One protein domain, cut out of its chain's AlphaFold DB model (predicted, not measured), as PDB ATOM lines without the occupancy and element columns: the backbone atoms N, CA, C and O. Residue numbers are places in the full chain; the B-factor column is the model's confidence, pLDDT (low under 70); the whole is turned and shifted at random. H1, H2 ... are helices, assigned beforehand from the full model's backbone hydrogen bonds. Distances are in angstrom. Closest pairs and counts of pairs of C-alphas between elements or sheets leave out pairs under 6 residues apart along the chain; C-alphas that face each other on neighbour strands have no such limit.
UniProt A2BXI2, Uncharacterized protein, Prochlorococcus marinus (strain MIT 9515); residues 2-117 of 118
ATOM      1  N   LEU A   2    -203.667 -29.450  11.805       48.41
ATOM      2  CA  LEU A   2    -202.567 -30.386  12.150       48.41
ATOM      3  C   LEU A   2    -201.179 -29.774  12.478       48.41
ATOM      4  O   LEU A   2    -200.396 -30.391  13.197       48.41
ATOM      5  N   ASN A   3    -200.846 -28.589  11.952       51.81
ATOM      6  CA  ASN A   3    -199.518 -27.984  12.136       51.81
ATOM      7  C   ASN A   3    -199.322 -27.308  13.501       51.81
ATOM      8  O   ASN A   3    -198.198 -27.307  13.997       51.81
ATOM      9  N   SER A   4    -200.376 -26.765  14.123       60.94
ATOM     10  CA  SER A   4    -200.268 -26.163  15.464       60.94
ATOM     11  C   SER A   4    -200.024 -27.225  16.530       60.94
ATOM     12  O   SER A   4    -199.229 -27.011  17.438       60.94
ATOM     13  N   ASP A   5    -200.659 -28.386  16.374       61.31
ATOM     14  CA  ASP A   5    -200.654 -29.450  17.382       61.31
ATOM     15  C   ASP A   5    -199.346 -30.251  17.340       61.31
ATOM     16  O   ASP A   5    -198.812 -30.676  18.363       61.31
ATOM     17  N   LYS A   6    -198.763 -30.402  16.144       64.00
ATOM     18  CA  LYS A   6    -197.423 -30.977  15.988       64.00
ATOM     19  C   LYS A   6    -196.348 -30.053  16.565       64.00
ATOM     20  O   LYS A   6    -195.441 -30.527  17.247       64.00
ATOM     21  N   PHE A   7    -196.476 -28.746  16.328       62.69
ATOM     22  CA  PHE A   7    -195.559 -27.737  16.860       62.69
ATOM     23  C   PHE A   7    -195.659 -27.621  18.389       62.69
ATOM     24  O   PHE A   7    -194.639 -27.511  19.070       62.69
ATOM     25  N   SER A   8    -196.870 -27.719  18.951       75.50
ATOM     26  CA  SER A   8    -197.077 -27.691  20.403       75.50
ATOM     27  C   SER A   8    -196.494 -28.927  21.094       75.50
ATOM     28  O   SER A   8    -195.841 -28.789  22.130       75.50
ATOM     29  N   PHE A   9    -196.637 -30.118  20.502       80.88
ATOM     30  CA  PHE A   9    -196.034 -31.336  21.042       80.88
ATOM     31  C   PHE A   9    -194.501 -31.309  20.998       80.88
ATOM     32  O   PHE A   9    -193.849 -31.624  21.994       80.88
ATOM     33  N   GLU A  10    -193.912 -30.909  19.871       86.62
ATOM     34  CA  GLU A  10    -192.454 -30.812  19.746       86.62
ATOM     35  C   GLU A  10    -191.875 -29.819  20.764       86.62
ATOM     36  O   GLU A  10    -190.865 -30.105  21.410       86.62
ATOM     37  N   ASN A  11    -192.572 -28.701  20.996       89.38
ATOM     38  CA  ASN A  11    -192.207 -27.753  22.041       89.38
ATOM     39  C   ASN A  11    -192.260 -28.384  23.446       89.38
ATOM     40  O   ASN A  11    -191.295 -28.261  24.198       89.38
ATOM     41  N   ILE A  12    -193.326 -29.125  23.782       91.62
ATOM     42  CA  ILE A  12    -193.449 -29.836  25.068       91.62
ATOM     43  C   ILE A  12    -192.287 -30.815  25.277       91.62
ATOM     44  O   ILE A  12    -191.676 -30.836  26.350       91.62
ATOM     45  N   VAL A  13    -191.946 -31.613  24.262       91.81
ATOM     46  CA  VAL A  13    -190.838 -32.580  24.334       91.81
ATOM     47  C   VAL A  13    -189.504 -31.863  24.532       91.81
ATOM     48  O   VAL A  13    -188.722 -32.235  25.412       91.81
ATOM     49  N   ASN A  14    -189.253 -30.810  23.755       93.25
ATOM     50  CA  ASN A  14    -188.015 -30.041  23.836       93.25
ATOM     51  C   ASN A  14    -187.860 -29.366  25.202       93.25
ATOM     52  O   ASN A  14    -186.802 -29.495  25.821       93.25
ATOM     53  N   GLN A  15    -188.915 -28.734  25.722       94.44
ATOM     54  CA  GLN A  15    -188.920 -28.144  27.063       94.44
ATOM     55  C   GLN A  15    -188.720 -29.204  28.156       94.44
ATOM     56  O   GLN A  15    -187.932 -29.004  29.080       94.44
ATOM     57  N   THR A  16    -189.352 -30.372  28.028       94.69
ATOM     58  CA  THR A  16    -189.207 -31.482  28.988       94.69
ATOM     59  C   THR A  16    -187.765 -31.988  29.056       94.69
ATOM     60  O   THR A  16    -187.214 -32.162  30.148       94.69
ATOM     61  N   ARG A  17    -187.119 -32.183  27.900       96.00
ATOM     62  CA  ARG A  17    -185.709 -32.605  27.807       96.00
ATOM     63  C   ARG A  17    -184.748 -31.514  28.273       96.00
ATOM     64  O   ARG A  17    -183.792 -31.807  28.994       96.00
ATOM     65  N   SER A  18    -185.011 -30.268  27.884       97.12
ATOM     66  CA  SER A  18    -184.250 -29.082  28.291       97.12
ATOM     67  C   SER A  18    -184.245 -28.931  29.812       97.12
ATOM     68  O   SER A  18    -183.178 -28.794  30.414       97.12
ATOM     69  N   SER A  19    -185.406 -29.088  30.449       97.00
ATOM     70  CA  SER A  19    -185.535 -29.033  31.903       97.00
ATOM     71  C   SER A  19    -184.678 -30.092  32.595       97.00
ATOM     72  O   SER A  19    -183.979 -29.813  33.571       97.00
ATOM     73  N   GLU A  20    -184.663 -31.317  32.069       97.00
ATOM     74  CA  GLU A  20    -183.857 -32.401  32.632       97.00
ATOM     75  C   GLU A  20    -182.359 -32.172  32.460       97.00
ATOM     76  O   GLU A  20    -181.582 -32.491  33.364       97.00
ATOM     77  N   LYS A  21    -181.948 -31.567  31.342       97.38
ATOM     78  CA  LYS A  21    -180.573 -31.102  31.150       97.38
ATOM     79  C   LYS A  21    -180.212 -30.039  32.196       97.38
ATOM     80  O   LYS A  21    -179.253 -30.239  32.939       97.38
ATOM     81  N   LYS A  22    -181.033 -28.994  32.350       98.12
ATOM     82  CA  LYS A  22    -180.837 -27.939  33.361       98.12
ATOM     83  C   LYS A  22    -180.766 -28.493  34.782       98.12
ATOM     84  O   LYS A  22    -179.926 -28.067  35.572       98.12
ATOM     85  N   PHE A  23    -181.609 -29.473  35.112       97.62
ATOM     86  CA  PHE A  23    -181.571 -30.145  36.409       97.62
ATOM     87  C   PHE A  23    -180.216 -30.820  36.659       97.62
ATOM     88  O   PHE A  23    -179.670 -30.697  37.758       97.62
ATOM     89  N   ARG A  24    -179.674 -31.533  35.661       96.38
ATOM     90  CA  ARG A  24    -178.363 -32.204  35.756       96.38
ATOM     91  C   ARG A  24    -177.215 -31.202  35.877       96.38
ATOM     92  O   ARG A  24    -176.270 -31.468  36.608       96.38
ATOM     93  N   GLU A  25    -177.334 -30.055  35.218       97.75
ATOM     94  CA  GLU A  25    -176.369 -28.946  35.267       97.75
ATOM     95  C   GLU A  25    -176.470 -28.105  36.555       97.75
ATOM     96  O   GLU A  25    -175.643 -27.230  36.792       97.75
ATOM     97  N   GLY A  26    -177.467 -28.356  37.410       97.25
ATOM     98  CA  GLY A  26    -177.663 -27.626  38.667       97.25
ATOM     99  C   GLY A  26    -178.472 -26.331  38.543       97.25
ATOM    100  O   GLY A  26    -178.726 -25.677  39.556       97.25
ATOM    101  N   ASN A  27    -178.958 -25.981  37.347       98.12
ATOM    102  CA  ASN A  27    -179.898 -24.877  37.147       98.12
ATOM    103  C   ASN A  27    -181.320 -25.301  37.557       98.12
ATOM    104  O   ASN A  27    -182.201 -25.541  36.729       98.12
ATOM    105  N   PHE A  28    -181.543 -25.420  38.866       98.25
ATOM    106  CA  PHE A  28    -182.807 -25.921  39.405       98.25
ATOM    107  C   PHE A  28    -183.984 -24.980  39.157       98.25
ATOM    108  O   PHE A  28    -185.085 -25.472  38.927       98.25
ATOM    109  N   LYS A  29    -183.757 -23.659  39.194       98.06
ATOM    110  CA  LYS A  29    -184.799 -22.652  38.958       98.06
ATOM    111  C   LYS A  29    -185.299 -22.713  37.512       98.06
ATOM    112  O   LYS A  29    -186.489 -22.911  37.301       98.06
ATOM    113  N   GLY A  30    -184.387 -22.683  36.537       97.69
ATOM    114  CA  GLY A  30    -184.770 -22.820  35.131       97.69
ATOM    115  C   GLY A  30    -185.419 -24.175  34.835       97.69
ATOM    116  O   GLY A  30    -186.389 -24.245  34.089       97.69
ATOM    117  N   ALA A  31    -184.942 -25.253  35.470       98.12
ATOM    118  CA  ALA A  31    -185.548 -26.572  35.310       98.12
ATOM    119  C   ALA A  31    -187.005 -26.625  35.807       98.12
ATOM    120  O   ALA A  31    -187.853 -27.204  35.127       98.12
ATOM    121  N   ILE A  32    -187.313 -26.055  36.982       98.06
ATOM    122  CA  ILE A  32    -188.685 -26.064  37.519       98.06
ATOM    123  C   ILE A  32    -189.618 -25.126  36.753       98.06
ATOM    124  O   ILE A  32    -190.787 -25.463  36.586       98.06
ATOM    125  N   GLU A  33    -189.121 -23.991  36.264       97.31
ATOM    126  CA  GLU A  33    -189.911 -23.054  35.458       97.31
ATOM    127  C   GLU A  33    -190.386 -23.718  34.159       97.31
ATOM    128  O   GLU A  33    -191.592 -23.777  33.924       97.31
ATOM    129  N   GLU A  34    -189.490 -24.376  33.415       97.00
ATOM    130  CA  GLU A  34    -189.869 -25.124  32.205       97.00
ATOM    131  C   GLU A  34    -190.872 -26.254  32.492       97.00
ATOM    132  O   GLU A  34    -191.816 -26.459  31.731       97.00
ATOM    133  N   LYS A  35    -190.728 -26.980  33.612       95.69
ATOM    134  CA  LYS A  35    -191.699 -28.029  33.984       95.69
ATOM    135  C   LYS A  35    -193.080 -27.455  34.274       95.69
ATOM    136  O   LYS A  35    -194.081 -28.084  33.938       95.69
ATOM    137  N   ARG A  36    -193.152 -26.286  34.912       94.81
ATOM    138  CA  ARG A  36    -194.425 -25.617  35.214       94.81
ATOM    139  C   ARG A  36    -195.094 -25.085  33.954       94.81
ATOM    140  O   ARG A  36    -196.310 -25.209  33.843       94.81
ATOM    141  N   GLU A  37    -194.323 -24.567  33.003       93.25
ATOM    142  CA  GLU A  37    -194.834 -24.163  31.689       93.25
ATOM    143  C   GLU A  37    -195.442 -25.345  30.934       93.25
ATOM    144  O   GLU A  37    -196.622 -25.302  30.583       93.25
ATOM    145  N   VAL A  38    -194.685 -26.439  30.779       92.94
ATOM    146  CA  VAL A  38    -195.177 -27.676  30.151       92.94
ATOM    147  C   VAL A  38    -196.462 -28.145  30.827       92.94
ATOM    148  O   VAL A  38    -197.445 -28.478  30.170       92.94
ATOM    149  N   ARG A  39    -196.496 -28.115  32.159       90.44
ATOM    150  CA  ARG A  39    -197.655 -28.549  32.934       90.44
ATOM    151  C   ARG A  39    -198.876 -27.645  32.766       90.44
ATOM    152  O   ARG A  39    -199.993 -28.149  32.740       90.44
ATOM    153  N   SER A  40    -198.675 -26.336  32.634       89.75
ATOM    154  CA  SER A  40    -199.741 -25.382  32.313       89.75
ATOM    155  C   SER A  40    -200.377 -25.702  30.957       89.75
ATOM    156  O   SER A  40    -201.600 -25.726  30.836       89.75
ATOM    157  N   ILE A  41    -199.551 -26.044  29.959       88.25
ATOM    158  CA  ILE A  41    -200.012 -26.454  28.625       88.25
ATOM    159  C   ILE A  41    -200.807 -27.764  28.711       88.25
ATOM    160  O   ILE A  41    -201.927 -27.829  28.204       88.25
ATOM    161  N   LEU A  42    -200.271 -28.777  29.399       88.44
ATOM    162  CA  LEU A  42    -200.917 -30.089  29.551       88.44
ATOM    163  C   LEU A  42    -202.243 -30.022  30.324       88.44
ATOM    164  O   LEU A  42    -203.165 -30.773  30.027       88.44
ATOM    165  N   ASN A  43    -202.358 -29.115  31.298       85.31
ATOM    166  CA  ASN A  43    -203.588 -28.898  32.065       85.31
ATOM    167  C   ASN A  43    -204.572 -27.938  31.375       85.31
ATOM    168  O   ASN A  43    -205.649 -27.666  31.913       85.31
ATOM    169  N   SER A  44    -204.212 -27.377  30.217       83.62
ATOM    170  CA  SER A  44    -205.104 -26.487  29.483       83.62
ATOM    171  C   SER A  44    -206.304 -27.266  28.934       83.62
ATOM    172  O   SER A  44    -206.187 -28.415  28.515       83.62
ATOM    173  N   LYS A  45    -207.475 -26.618  28.883       68.94
ATOM    174  CA  LYS A  45    -208.724 -27.218  28.370       68.94
ATOM    175  C   LYS A  45    -208.654 -27.661  26.899       68.94
ATOM    176  O   LYS A  45    -209.586 -28.293  26.421       68.94
ATOM    177  N   TYR A  46    -207.587 -27.294  26.194       68.75
ATOM    178  CA  TYR A  46    -207.386 -27.542  24.770       68.75
ATOM    179  C   TYR A  46    -206.317 -28.610  24.500       68.75
ATOM    180  O   TYR A  46    -205.958 -28.826  23.346       68.75
ATOM    181  N   CYS A  47    -205.777 -29.254  25.540       75.81
ATOM    182  CA  CYS A  47    -204.788 -30.309  25.365       75.81
ATOM    183  C   CYS A  47    -205.463 -31.606  24.899       75.81
ATOM    184  O   CYS A  47    -206.311 -32.160  25.595       75.81
ATOM    185  N   ASP A  48    -205.055 -32.093  23.728       82.19
ATOM    186  CA  ASP A  48    -205.481 -33.379  23.172       82.19
ATOM    187  C   ASP A  48    -204.967 -34.541  24.048       82.19
ATOM    188  O   ASP A  48    -203.807 -34.546  24.481       82.19
ATOM    189  N   GLU A  49    -205.806 -35.553  24.288       85.75
ATOM    190  CA  GLU A  49    -205.430 -36.793  24.979       85.75
ATOM    191  C   GLU A  49    -204.214 -37.458  24.325       85.75
ATOM    192  O   GLU A  49    -203.341 -37.987  25.018       85.75
ATOM    193  N   LYS A  50    -204.087 -37.355  22.996       87.25
ATOM    194  CA  LYS A  50    -202.935 -37.879  22.255       87.25
ATOM    195  C   LYS A  50    -201.622 -37.197  22.647       87.25
ATOM    196  O   LYS A  50    -200.581 -37.850  22.700       87.25
ATOM    197  N   ILE A  51    -201.652 -35.894  22.938       86.81
ATOM    198  CA  ILE A  51    -200.474 -35.145  23.405       86.81
ATOM    199  C   ILE A  51    -200.073 -35.624  24.803       86.81
ATOM    200  O   ILE A  51    -198.885 -35.817  25.063       86.81
ATOM    201  N   ILE A  52    -201.053 -35.863  25.680       88.81
ATOM    202  CA  ILE A  52    -200.816 -36.373  27.036       88.81
ATOM    203  C   ILE A  52    -200.181 -37.766  26.982       88.81
ATOM    204  O   ILE A  52    -199.212 -38.022  27.697       88.81
ATOM    205  N   GLU A  53    -200.687 -38.655  26.129       90.06
ATOM    206  CA  GLU A  53    -200.153 -40.014  26.010       90.06
ATOM    207  C   GLU A  53    -198.718 -40.010  25.468       90.06
ATOM    208  O   GLU A  53    -197.820 -40.595  26.076       90.06
ATOM    209  N   ASN A  54    -198.457 -39.233  24.413       90.00
ATOM    210  CA  ASN A  54    -197.103 -39.071  23.882       90.00
ATOM    211  C   ASN A  54    -196.139 -38.457  24.915       90.00
ATOM    212  O   ASN A  54    -194.958 -38.808  24.960       90.00
ATOM    213  N   PHE A  55    -196.622 -37.533  25.754       91.69
ATOM    214  CA  PHE A  55    -195.832 -36.970  26.847       91.69
ATOM    215  C   PHE A  55    -195.454 -38.045  27.874       91.69
ATOM    216  O   PHE A  55    -194.283 -38.133  28.246       91.69
ATOM    217  N   LYS A  56    -196.389 -38.912  28.288       93.00
ATOM    218  CA  LYS A  56    -196.083 -40.031  29.201       93.00
ATOM    219  C   LYS A  56    -195.050 -40.988  28.612       93.00
ATOM    220  O   LYS A  56    -194.139 -41.397  29.330       93.00
ATOM    221  N   GLU A  57    -195.142 -41.310  27.321       92.75
ATOM    222  CA  GLU A  57    -194.134 -42.137  26.645       92.75
ATOM    223  C   GLU A  57    -192.745 -41.489  26.655       92.75
ATOM    224  O   GLU A  57    -191.730 -42.164  26.856       92.75
ATOM    225  N   GLU A  58    -192.677 -40.175  26.437       93.88
ATOM    226  CA  GLU A  58    -191.421 -39.435  26.515       93.88
ATOM    227  C   GLU A  58    -190.841 -39.479  27.936       93.88
ATOM    228  O   GLU A  58    -189.641 -39.712  28.099       93.88
ATOM    229  N   LEU A  59    -191.679 -39.356  28.972       93.81
ATOM    230  CA  LEU A  59    -191.247 -39.530  30.361       93.81
ATOM    231  C   LEU A  59    -190.707 -40.944  30.626       93.81
ATOM    232  O   LEU A  59    -189.673 -41.077  31.285       93.81
ATOM    233  N   SER A  60    -191.345 -41.989  30.085       92.00
ATOM    234  CA  SER A  60    -190.854 -43.371  30.197       92.00
ATOM    235  C   SER A  60    -189.470 -43.532  29.577       92.00
ATOM    236  O   SER A  60    -188.606 -44.181  30.167       92.00
ATOM    237  N   LYS A  61    -189.217 -42.910  28.419       92.19
ATOM    238  CA  LYS A  61    -187.888 -42.913  27.780       92.19
ATOM    239  C   LYS A  61    -186.869 -42.162  28.632       92.19
ATOM    240  O   LYS A  61    -185.757 -42.646  28.834       92.19
ATOM    241  N   LEU A  62    -187.255 -40.999  29.144       91.81
ATOM    242  CA  LEU A  62    -186.360 -40.088  29.839       91.81
ATOM    243  C   LEU A  62    -185.949 -40.588  31.233       91.81
ATOM    244  O   LEU A  62    -184.806 -40.381  31.650       91.81
ATOM    245  N   TYR A  63    -186.856 -41.257  31.949       90.62
ATOM    246  CA  TYR A  63    -186.592 -41.805  33.282       90.62
ATOM    247  C   TYR A  63    -186.226 -43.285  33.300       90.62
ATOM    248  O   TYR A  63    -185.977 -43.815  34.386       90.62
ATOM    249  N   LYS A  64    -186.138 -43.935  32.133       88.25
ATOM    250  CA  LYS A  64    -185.764 -45.345  32.021       88.25
ATOM    251  C   LYS A  64    -184.473 -45.626  32.793       88.25
ATOM    252  O   LYS A  64    -183.420 -45.054  32.520       88.25
ATOM    253  N   SER A  65    -184.560 -46.544  33.746       85.69
ATOM    254  CA  SER A  65    -183.445 -46.996  34.576       85.69
ATOM    255  C   SER A  65    -183.460 -48.517  34.654       85.69
ATOM    256  O   SER A  65    -184.524 -49.129  34.616       85.69
ATOM    257  N   LYS A  66    -182.280 -49.136  34.794       78.50
ATOM    258  CA  LYS A  66    -182.158 -50.584  35.039       78.50
ATOM    259  C   LYS A  66    -182.817 -50.996  36.361       78.50
ATOM    260  O   LYS A  66    -183.354 -52.092  36.455       78.50
ATOM    261  N   PHE A  67    -182.774 -50.114  37.358       78.38
ATOM    262  CA  PHE A  67    -183.423 -50.298  38.654       78.38
ATOM    263  C   PHE A  67    -184.334 -49.104  38.919       78.38
ATOM    264  O   PHE A  67    -183.856 -47.964  38.984       78.38
ATOM    265  N   ASP A  68    -185.637 -49.355  39.052       82.50
ATOM    266  CA  ASP A  68    -186.624 -48.312  39.312       82.50
ATOM    267  C   ASP A  68    -187.632 -48.744  40.381       82.50
ATOM    268  O   ASP A  68    -188.696 -49.292  40.100       82.50
ATOM    269  N   LEU A  69    -187.304 -48.409  41.629       87.00
ATOM    270  CA  LEU A  69    -188.160 -48.663  42.788       87.00
ATOM    271  C   LEU A  69    -189.537 -47.992  42.674       87.00
ATOM    272  O   LEU A  69    -190.488 -48.431  43.320       87.00
ATOM    273  N   ILE A  70    -189.659 -46.902  41.903       88.19
ATOM    274  CA  ILE A  70    -190.959 -46.260  41.677       88.19
ATOM    275  C   ILE A  70    -191.793 -47.132  40.745       88.19
ATOM    276  O   ILE A  70    -192.981 -47.306  41.006       88.19
ATOM    277  N   ASN A  71    -191.181 -47.725  39.720       87.44
ATOM    278  CA  ASN A  71    -191.884 -48.642  38.834       87.44
ATOM    279  C   ASN A  71    -192.344 -49.907  39.570       87.44
ATOM    280  O   ASN A  71    -193.507 -50.288  39.463       87.44
ATOM    281  N   ASP A  72    -191.493 -50.481  40.423       88.31
ATOM    282  CA  ASP A  72    -191.873 -51.621  41.270       88.31
ATOM    283  C   ASP A  72    -193.043 -51.280  42.205       88.31
ATOM    284  O   ASP A  72    -193.917 -52.107  42.469       88.31
ATOM    285  N   HIS A  73    -193.076 -50.046  42.715       90.88
ATOM    286  CA  HIS A  73    -194.172 -49.569  43.549       90.88
ATOM    287  C   HIS A  73    -195.459 -49.338  42.745       90.88
ATOM    288  O   HIS A  73    -196.530 -49.687  43.241       90.88
ATOM    289  N   LYS A  74    -195.372 -48.815  41.509       90.19
ATOM    290  CA  LYS A  74    -196.524 -48.639  40.602       90.19
ATOM    291  C   LYS A  74    -197.281 -49.953  40.392       90.19
ATOM    292  O   LYS A  74    -198.503 -49.939  40.414       90.19
ATOM    293  N   LEU A  75    -196.574 -51.079  40.274       89.12
ATOM    294  CA  LEU A  75    -197.182 -52.407  40.098       89.12
ATOM    295  C   LEU A  75    -198.011 -52.881  41.307       89.12
ATOM    296  O   LEU A  75    -198.801 -53.812  41.182       89.12
ATOM    297  N   LYS A  76    -197.831 -52.268  42.484       92.75
ATOM    298  CA  LYS A  76    -198.498 -52.652  43.742       92.75
ATOM    299  C   LYS A  76    -199.656 -51.731  44.128       92.75
ATOM    300  O   LYS A  76    -200.282 -51.947  45.167       92.75
ATOM    301  N   ILE A  77    -199.913 -50.680  43.353       93.38
ATOM    302  CA  ILE A  77    -200.922 -49.665  43.666       93.38
ATOM    303  C   ILE A  77    -201.894 -49.488  42.503       93.38
ATOM    304  O   ILE A  77    -201.540 -49.675  41.346       93.38
ATOM    305  N   ASP A  78    -203.126 -49.105  42.825       94.31
ATOM    306  CA  ASP A  78    -204.131 -48.751  41.827       94.31
ATOM    307  C   ASP A  78    -203.927 -47.320  41.286       94.31
ATOM    308  O   ASP A  78    -203.186 -46.496  41.843       94.31
ATOM    309  N   GLU A  79    -204.629 -47.008  40.195       91.25
ATOM    310  CA  GLU A  79    -204.569 -45.694  39.546       91.25
ATOM    311  C   GLU A  79    -205.051 -44.568  40.483       91.25
ATOM    312  O   GLU A  79    -204.541 -43.449  40.443       91.25
ATOM    313  N   VAL A  80    -205.983 -44.854  41.403       94.31
ATOM    314  CA  VAL A  80    -206.489 -43.872  42.379       94.31
ATOM    315  C   VAL A  80    -205.382 -43.450  43.348       94.31
ATOM    316  O   VAL A  80    -205.187 -42.256  43.596       94.31
ATOM    317  N   LYS A  81    -204.630 -44.406  43.896       95.06
ATOM    318  CA  LYS A  81    -203.484 -44.165  44.779       95.06
ATOM    319  C   LYS A  81    -202.362 -43.461  44.038       95.06
ATOM    320  O   LYS A  81    -201.815 -42.495  44.567       95.06
ATOM    321  N   LYS A  82    -202.052 -43.885  42.813       94.50
ATOM    322  CA  LYS A  82    -201.068 -43.220  41.949       94.50
ATOM    323  C   LYS A  82    -201.429 -41.745  41.734       94.50
ATOM    324  O   LYS A  82    -200.603 -40.876  42.004       94.50
ATOM    325  N   ASN A  83    -202.685 -41.448  41.399       93.50
ATOM    326  CA  ASN A  83    -203.182 -40.079  41.246       93.50
ATOM    327  C   ASN A  83    -203.095 -39.259  42.543       93.50
ATOM    328  O   ASN A  83    -202.735 -38.081  42.508       93.50
ATOM    329  N   LYS A  84    -203.368 -39.865  43.707       96.31
ATOM    330  CA  LYS A  84    -203.169 -39.207  45.015       96.31
ATOM    331  C   LYS A  84    -201.698 -38.873  45.270       96.31
ATOM    332  O   LYS A  84    -201.399 -37.776  45.736       96.31
ATOM    333  N   ILE A  85    -200.783 -39.791  44.952       96.25
ATOM    334  CA  ILE A  85    -199.337 -39.580  45.105       96.25
ATOM    335  C   ILE A  85    -198.859 -38.442  44.201       96.25
ATOM    336  O   ILE A  85    -198.137 -37.564  44.671       96.25
ATOM    337  N   VAL A  86    -199.280 -38.438  42.936       95.62
ATOM    338  CA  VAL A  86    -198.959 -37.383  41.965       95.62
ATOM    339  C   VAL A  86    -199.406 -36.017  42.493       95.62
ATOM    340  O   VAL A  86    -198.566 -35.129  42.643       95.62
ATOM    341  N   LYS A  87    -200.674 -35.878  42.909       96.44
ATOM    342  CA  LYS A  87    -201.203 -34.626  43.483       96.44
ATOM    343  C   LYS A  87    -200.423 -34.160  44.715       96.44
ATOM    344  O   LYS A  87    -200.092 -32.984  44.826       96.44
ATOM    345  N   LEU A  88    -200.091 -35.075  45.627       97.88
ATOM    346  CA  LEU A  88    -199.322 -34.744  46.828       97.88
ATOM    347  C   LEU A  88    -197.903 -34.257  46.493       97.88
ATOM    348  O   LEU A  88    -197.384 -33.346  47.136       97.88
ATOM    349  N   LEU A  89    -197.245 -34.879  45.512       97.69
ATOM    350  CA  LEU A  89    -195.905 -34.480  45.074       97.69
ATOM    351  C   LEU A  89    -195.911 -33.101  44.412       97.69
ATOM    352  O   LEU A  89    -194.976 -32.327  44.603       97.69
ATOM    353  N   GLU A  90    -196.971 -32.776  43.686       96.44
ATOM    354  CA  GLU A  90    -197.147 -31.475  43.044       96.44
ATOM    355  C   GLU A  90    -197.390 -30.369  44.066       96.44
ATOM    356  O   GLU A  90    -196.681 -29.369  44.041       96.44
ATOM    357  N   GLN A  91    -198.278 -30.598  45.037       97.69
ATOM    358  CA  GLN A  91    -198.486 -29.677  46.158       97.69
ATOM    359  C   GLN A  91    -197.175 -29.399  46.903       97.69
ATOM    360  O   GLN A  91    -196.805 -28.248  47.128       97.69
ATOM    361  N   LYS A  92    -196.406 -30.453  47.207       98.25
ATOM    362  CA  LYS A  92    -195.077 -30.310  47.823       98.25
ATOM    363  C   LYS A  92    -194.106 -29.522  46.952       98.25
ATOM    364  O   LYS A  92    -193.234 -28.839  47.489       98.25
ATOM    365  N   SER A  93    -194.198 -29.652  45.631       98.00
ATOM    366  CA  SER A  93    -193.376 -28.857  44.725       98.00
ATOM    367  C   SER A  93    -193.710 -27.375  44.836       98.00
ATOM    368  O   SER A  93    -192.799 -26.570  45.027       98.00
ATOM    369  N   ASP A  94    -194.997 -27.031  44.802       97.69
ATOM    370  CA  ASP A  94    -195.465 -25.649  44.896       97.69
ATOM    371  C   ASP A  94    -195.070 -25.013  46.234       97.69
ATOM    372  O   ASP A  94    -194.511 -23.916  46.260       97.69
ATOM    373  N   GLU A  95    -195.253 -25.730  47.346       98.25
ATOM    374  CA  GLU A  95    -194.809 -25.284  48.672       98.25
ATOM    375  C   GLU A  95    -193.307 -24.978  48.712       98.25
ATOM    376  O   GLU A  95    -192.883 -23.980  49.297       98.25
ATOM    377  N   LYS A  96    -192.485 -25.843  48.108       98.38
ATOM    378  CA  LYS A  96    -191.027 -25.675  48.057       98.38
ATOM    379  C   LYS A  96    -190.623 -24.523  47.148       98.38
ATOM    380  O   LYS A  96    -189.753 -23.745  47.528       98.38
ATOM    381  N   TYR A  97    -191.276 -24.380  45.998       98.06
ATOM    382  CA  TYR A  97    -191.039 -23.271  45.079       98.06
ATOM    383  C   TYR A  97    -191.323 -21.930  45.759       98.06
ATOM    384  O   TYR A  97    -190.480 -21.039  45.725       98.06
ATOM    385  N   ASN A  98    -192.464 -21.811  46.446       97.81
ATOM    386  CA  ASN A  98    -192.864 -20.583  47.139       97.81
ATOM    387  C   ASN A  98    -191.913 -20.214  48.291       97.81
ATOM    388  O   ASN A  98    -191.790 -19.046  48.642       97.81
ATOM    389  N   LYS A  99    -191.206 -21.200  48.856       98.06
ATOM    390  CA  LYS A  99    -190.151 -21.007  49.866       98.06
ATOM    391  C   LYS A  99    -188.765 -20.727  49.262       98.06
ATOM    392  O   LYS A  99    -187.804 -20.583  50.012       98.06
ATOM    393  N   GLY A 100    -188.629 -20.703  47.934       97.50
ATOM    394  CA  GLY A 100    -187.348 -20.554  47.233       97.50
ATOM    395  C   GLY A 100    -186.490 -21.830  47.165       97.50
ATOM    396  O   GLY A 100    -185.378 -21.791  46.640       97.50
ATOM    397  N   ASP A 101    -186.986 -22.981  47.636       98.19
ATOM    398  CA  ASP A 101    -186.315 -24.285  47.521       98.19
ATOM    399  C   ASP A 101    -186.546 -24.891  46.124       98.19
ATOM    400  O   ASP A 101    -187.254 -25.888  45.948       98.19
ATOM    401  N   TYR A 102    -185.934 -24.290  45.100       98.25
ATOM    402  CA  TYR A 102    -186.090 -24.740  43.710       98.25
ATOM    403  C   TYR A 102    -185.582 -26.167  43.496       98.25
ATOM    404  O   TYR A 102    -186.190 -26.934  42.750       98.25
ATOM    405  N   LYS A 103    -184.502 -26.557  44.187       98.38
ATOM    406  CA  LYS A 103    -183.934 -27.915  44.126       98.38
ATOM    407  C   LYS A 103    -184.914 -28.950  44.670       98.38
ATOM    408  O   LYS A 103    -185.062 -30.030  44.095       98.38
ATOM    409  N   GLY A 104    -185.577 -28.648  45.781       98.19
ATOM    410  CA  GLY A 104    -186.641 -29.478  46.317       98.19
ATOM    411  C   GLY A 104    -187.859 -29.514  45.403       98.19
ATOM    412  O   GLY A 104    -188.401 -30.597  45.180       98.19
ATOM    413  N   ALA A 105    -188.268 -28.360  44.871       98.44
ATOM    414  CA  ALA A 105    -189.440 -28.236  44.013       98.44
ATOM    415  C   ALA A 105    -189.314 -29.103  42.750       98.44
ATOM    416  O   ALA A 105    -190.192 -29.927  42.474       98.44
ATOM    417  N   ILE A 106    -188.183 -29.012  42.041       98.19
ATOM    418  CA  ILE A 106    -187.930 -29.832  40.847       98.19
ATOM    419  C   ILE A 106    -187.826 -31.321  41.178       98.19
ATOM    420  O   ILE A 106    -188.342 -32.152  40.441       98.19
ATOM    421  N   ARG A 107    -187.221 -31.700  42.311       97.81
ATOM    422  CA  ARG A 107    -187.159 -33.114  42.725       97.81
ATOM    423  C   ARG A 107    -188.545 -33.706  42.972       97.81
ATOM    424  O   ARG A 107    -188.754 -34.876  42.661       97.81
ATOM    425  N   ALA A 108    -189.463 -32.919  43.530       97.94
ATOM    426  CA  ALA A 108    -190.835 -33.349  43.759       97.94
ATOM    427  C   ALA A 108    -191.586 -33.569  42.433       97.94
ATOM    428  O   ALA A 108    -192.165 -34.639  42.257       97.94
ATOM    429  N   ILE A 109    -191.472 -32.637  41.474       97.06
ATOM    430  CA  ILE A 109    -192.067 -32.780  40.129       97.06
ATOM    431  C   ILE A 109    -191.480 -33.962  39.369       97.06
ATOM    432  O   ILE A 109    -192.219 -34.819  38.907       97.06
ATOM    433  N   ARG A 110    -190.154 -34.100  39.320       96.12
ATOM    434  CA  ARG A 110    -189.524 -35.250  38.650       96.12
ATOM    435  C   ARG A 110    -190.014 -36.576  39.222       96.12
ATOM    436  O   ARG A 110    -190.124 -37.571  38.513       96.12
ATOM    437  N   ARG A 111    -190.308 -36.617  40.526       95.44
ATOM    438  CA  ARG A 111    -190.878 -37.808  41.158       95.44
ATOM    439  C   ARG A 111    -192.340 -38.020  40.770       95.44
ATOM    440  O   ARG A 111    -192.707 -39.178  40.611       95.44
ATOM    441  N   SER A 112    -193.156 -36.973  40.618       95.88
ATOM    442  CA  SER A 112    -194.539 -37.122  40.143       95.88
ATOM    443  C   SER A 112    -194.573 -37.596  38.690       95.88
ATOM    444  O   SER A 112    -195.308 -38.525  38.373       95.88
ATOM    445  N   GLU A 113    -193.696 -37.069  37.839       95.19
ATOM    446  CA  GLU A 113    -193.577 -37.479  36.438       95.19
ATOM    447  C   GLU A 113    -193.174 -38.948  36.284       95.19
ATOM    448  O   GLU A 113    -193.698 -39.635  35.417       95.19
ATOM    449  N   LYS A 114    -192.330 -39.488  37.168       94.19
ATOM    450  CA  LYS A 114    -192.037 -40.934  37.189       94.19
ATOM    451  C   LYS A 114    -193.249 -41.805  37.513       94.19
ATOM    452  O   LYS A 114    -193.303 -42.948  37.076       94.19
ATOM    453  N   TYR A 115    -194.209 -41.288  38.283       93.75
ATOM    454  CA  TYR A 115    -195.484 -41.977  38.461       93.75
ATOM    455  C   TYR A 115    -196.367 -41.853  37.220       93.75
ATOM    456  O   TYR A 115    -197.120 -42.779  36.958       93.75
ATOM    457  N   LEU A 116    -196.276 -40.758  36.460       91.75
ATOM    458  CA  LEU A 116    -197.032 -40.564  35.216       91.75
ATOM    459  C   LEU A 116    -196.468 -41.346  34.027       91.75
ATOM    460  O   LEU A 116    -197.244 -41.728  33.159       91.75
ATOM    461  N   ALA A 117    -195.154 -41.575  33.995       89.31
ATOM    462  CA  ALA A 117    -194.494 -42.398  32.991       89.31
ATOM    463  C   ALA A 117    -195.168 -43.773  32.915       89.31
ATOM    464  O   ALA A 117    -195.456 -44.370  33.957       89.31
TER     465      ALA A 117
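AT A GLANCE: This is residues 2 to 117 of the 118 residues of an uncharacterized protein of Prochlorococcus marinus (strain MIT 9515) (UniProt A2BXI2). Two helical hairpins, H1 with H2 and H5 with H6, pack on each other where H2 crosses H6, and H3 lies beside part of H1 and packs on the last turn of H6. Short H4 packs on that same end of H6, the helix with the most neighbours. The printed part has 116 residues with six named helices, H1 to H6 in order along the chain, and no named strand; the class is all helix. It is compact, with a radius of gyration of the C-alphas of 14.1 A and spans of 38 by 33 by 29 A.

IN THESE COORDINATES: Find C-alpha 2 at (-202.567, -30.386, 12.150); from there H1, residues 2 to 24, runs 33.9 A to C-alpha 24 at (-178.363, -32.204, 35.756). Next come H2, residues 28 to 42, 21.0 A long, and H3, residues 49 to 63, 21.2 A long. H4 is short, residues 69 to 74, 8.6 A from first to last C-alpha. H5, residues 79 to 98, runs 28.7 A. H6, residues 102 to 116, covers 21.0 A and ends with C-alpha 116 at (-197.032, -40.564, 35.216).

HOW THE PARTS SIT: Begin with H6, the hub, which touches four other helices. With H5 it forms a helical hairpin at a shallow tilt of 14 degrees, opposite ways; look at the C-alphas of Ser 93 and Ala 105, the closest, 4.0 A apart. H6 also touches H2, at a steep tilt of 40 degrees, the same way; the closest C-alphas, of Ile 32 and Ile 106, are 5.1 A apart. With residues 113 to 116 alone, H6 touches H3, at a steep tilt of 67 degrees, with C-alphas 56 and 116 closest at 6.1 A. With residues 114 to 115 alone it touches H4, and the closest C-alphas, 70 and 115, are 7.0 A apart. Further out, H1 and H2 form a helical hairpin at a shallow tilt of 24 degrees; the closest C-alphas, of Ser 19 and Ala 31, are 4.2 A apart. H1 touches H3 with residues 9 to 17 alone, at 26 degrees, a shallow tilt, the same way, with C-alphas 9 and 51 closest at 6.3 A. H3 and H5 are apart. In H1, H2, H3, H4, H5 and H6 every O i to N i+4 pair is within hydrogen-bond range.

THE WHOLE: The two C-alphas farthest apart are those of Leu 2 and Lys 99, 40.8 A. The printed part has no cut and no long link; the link H2 to H3 is short, the others tight. The mean pLDDT of the printed part is 90.8, and residues 2 to 7 and 45 to 46 are under 70.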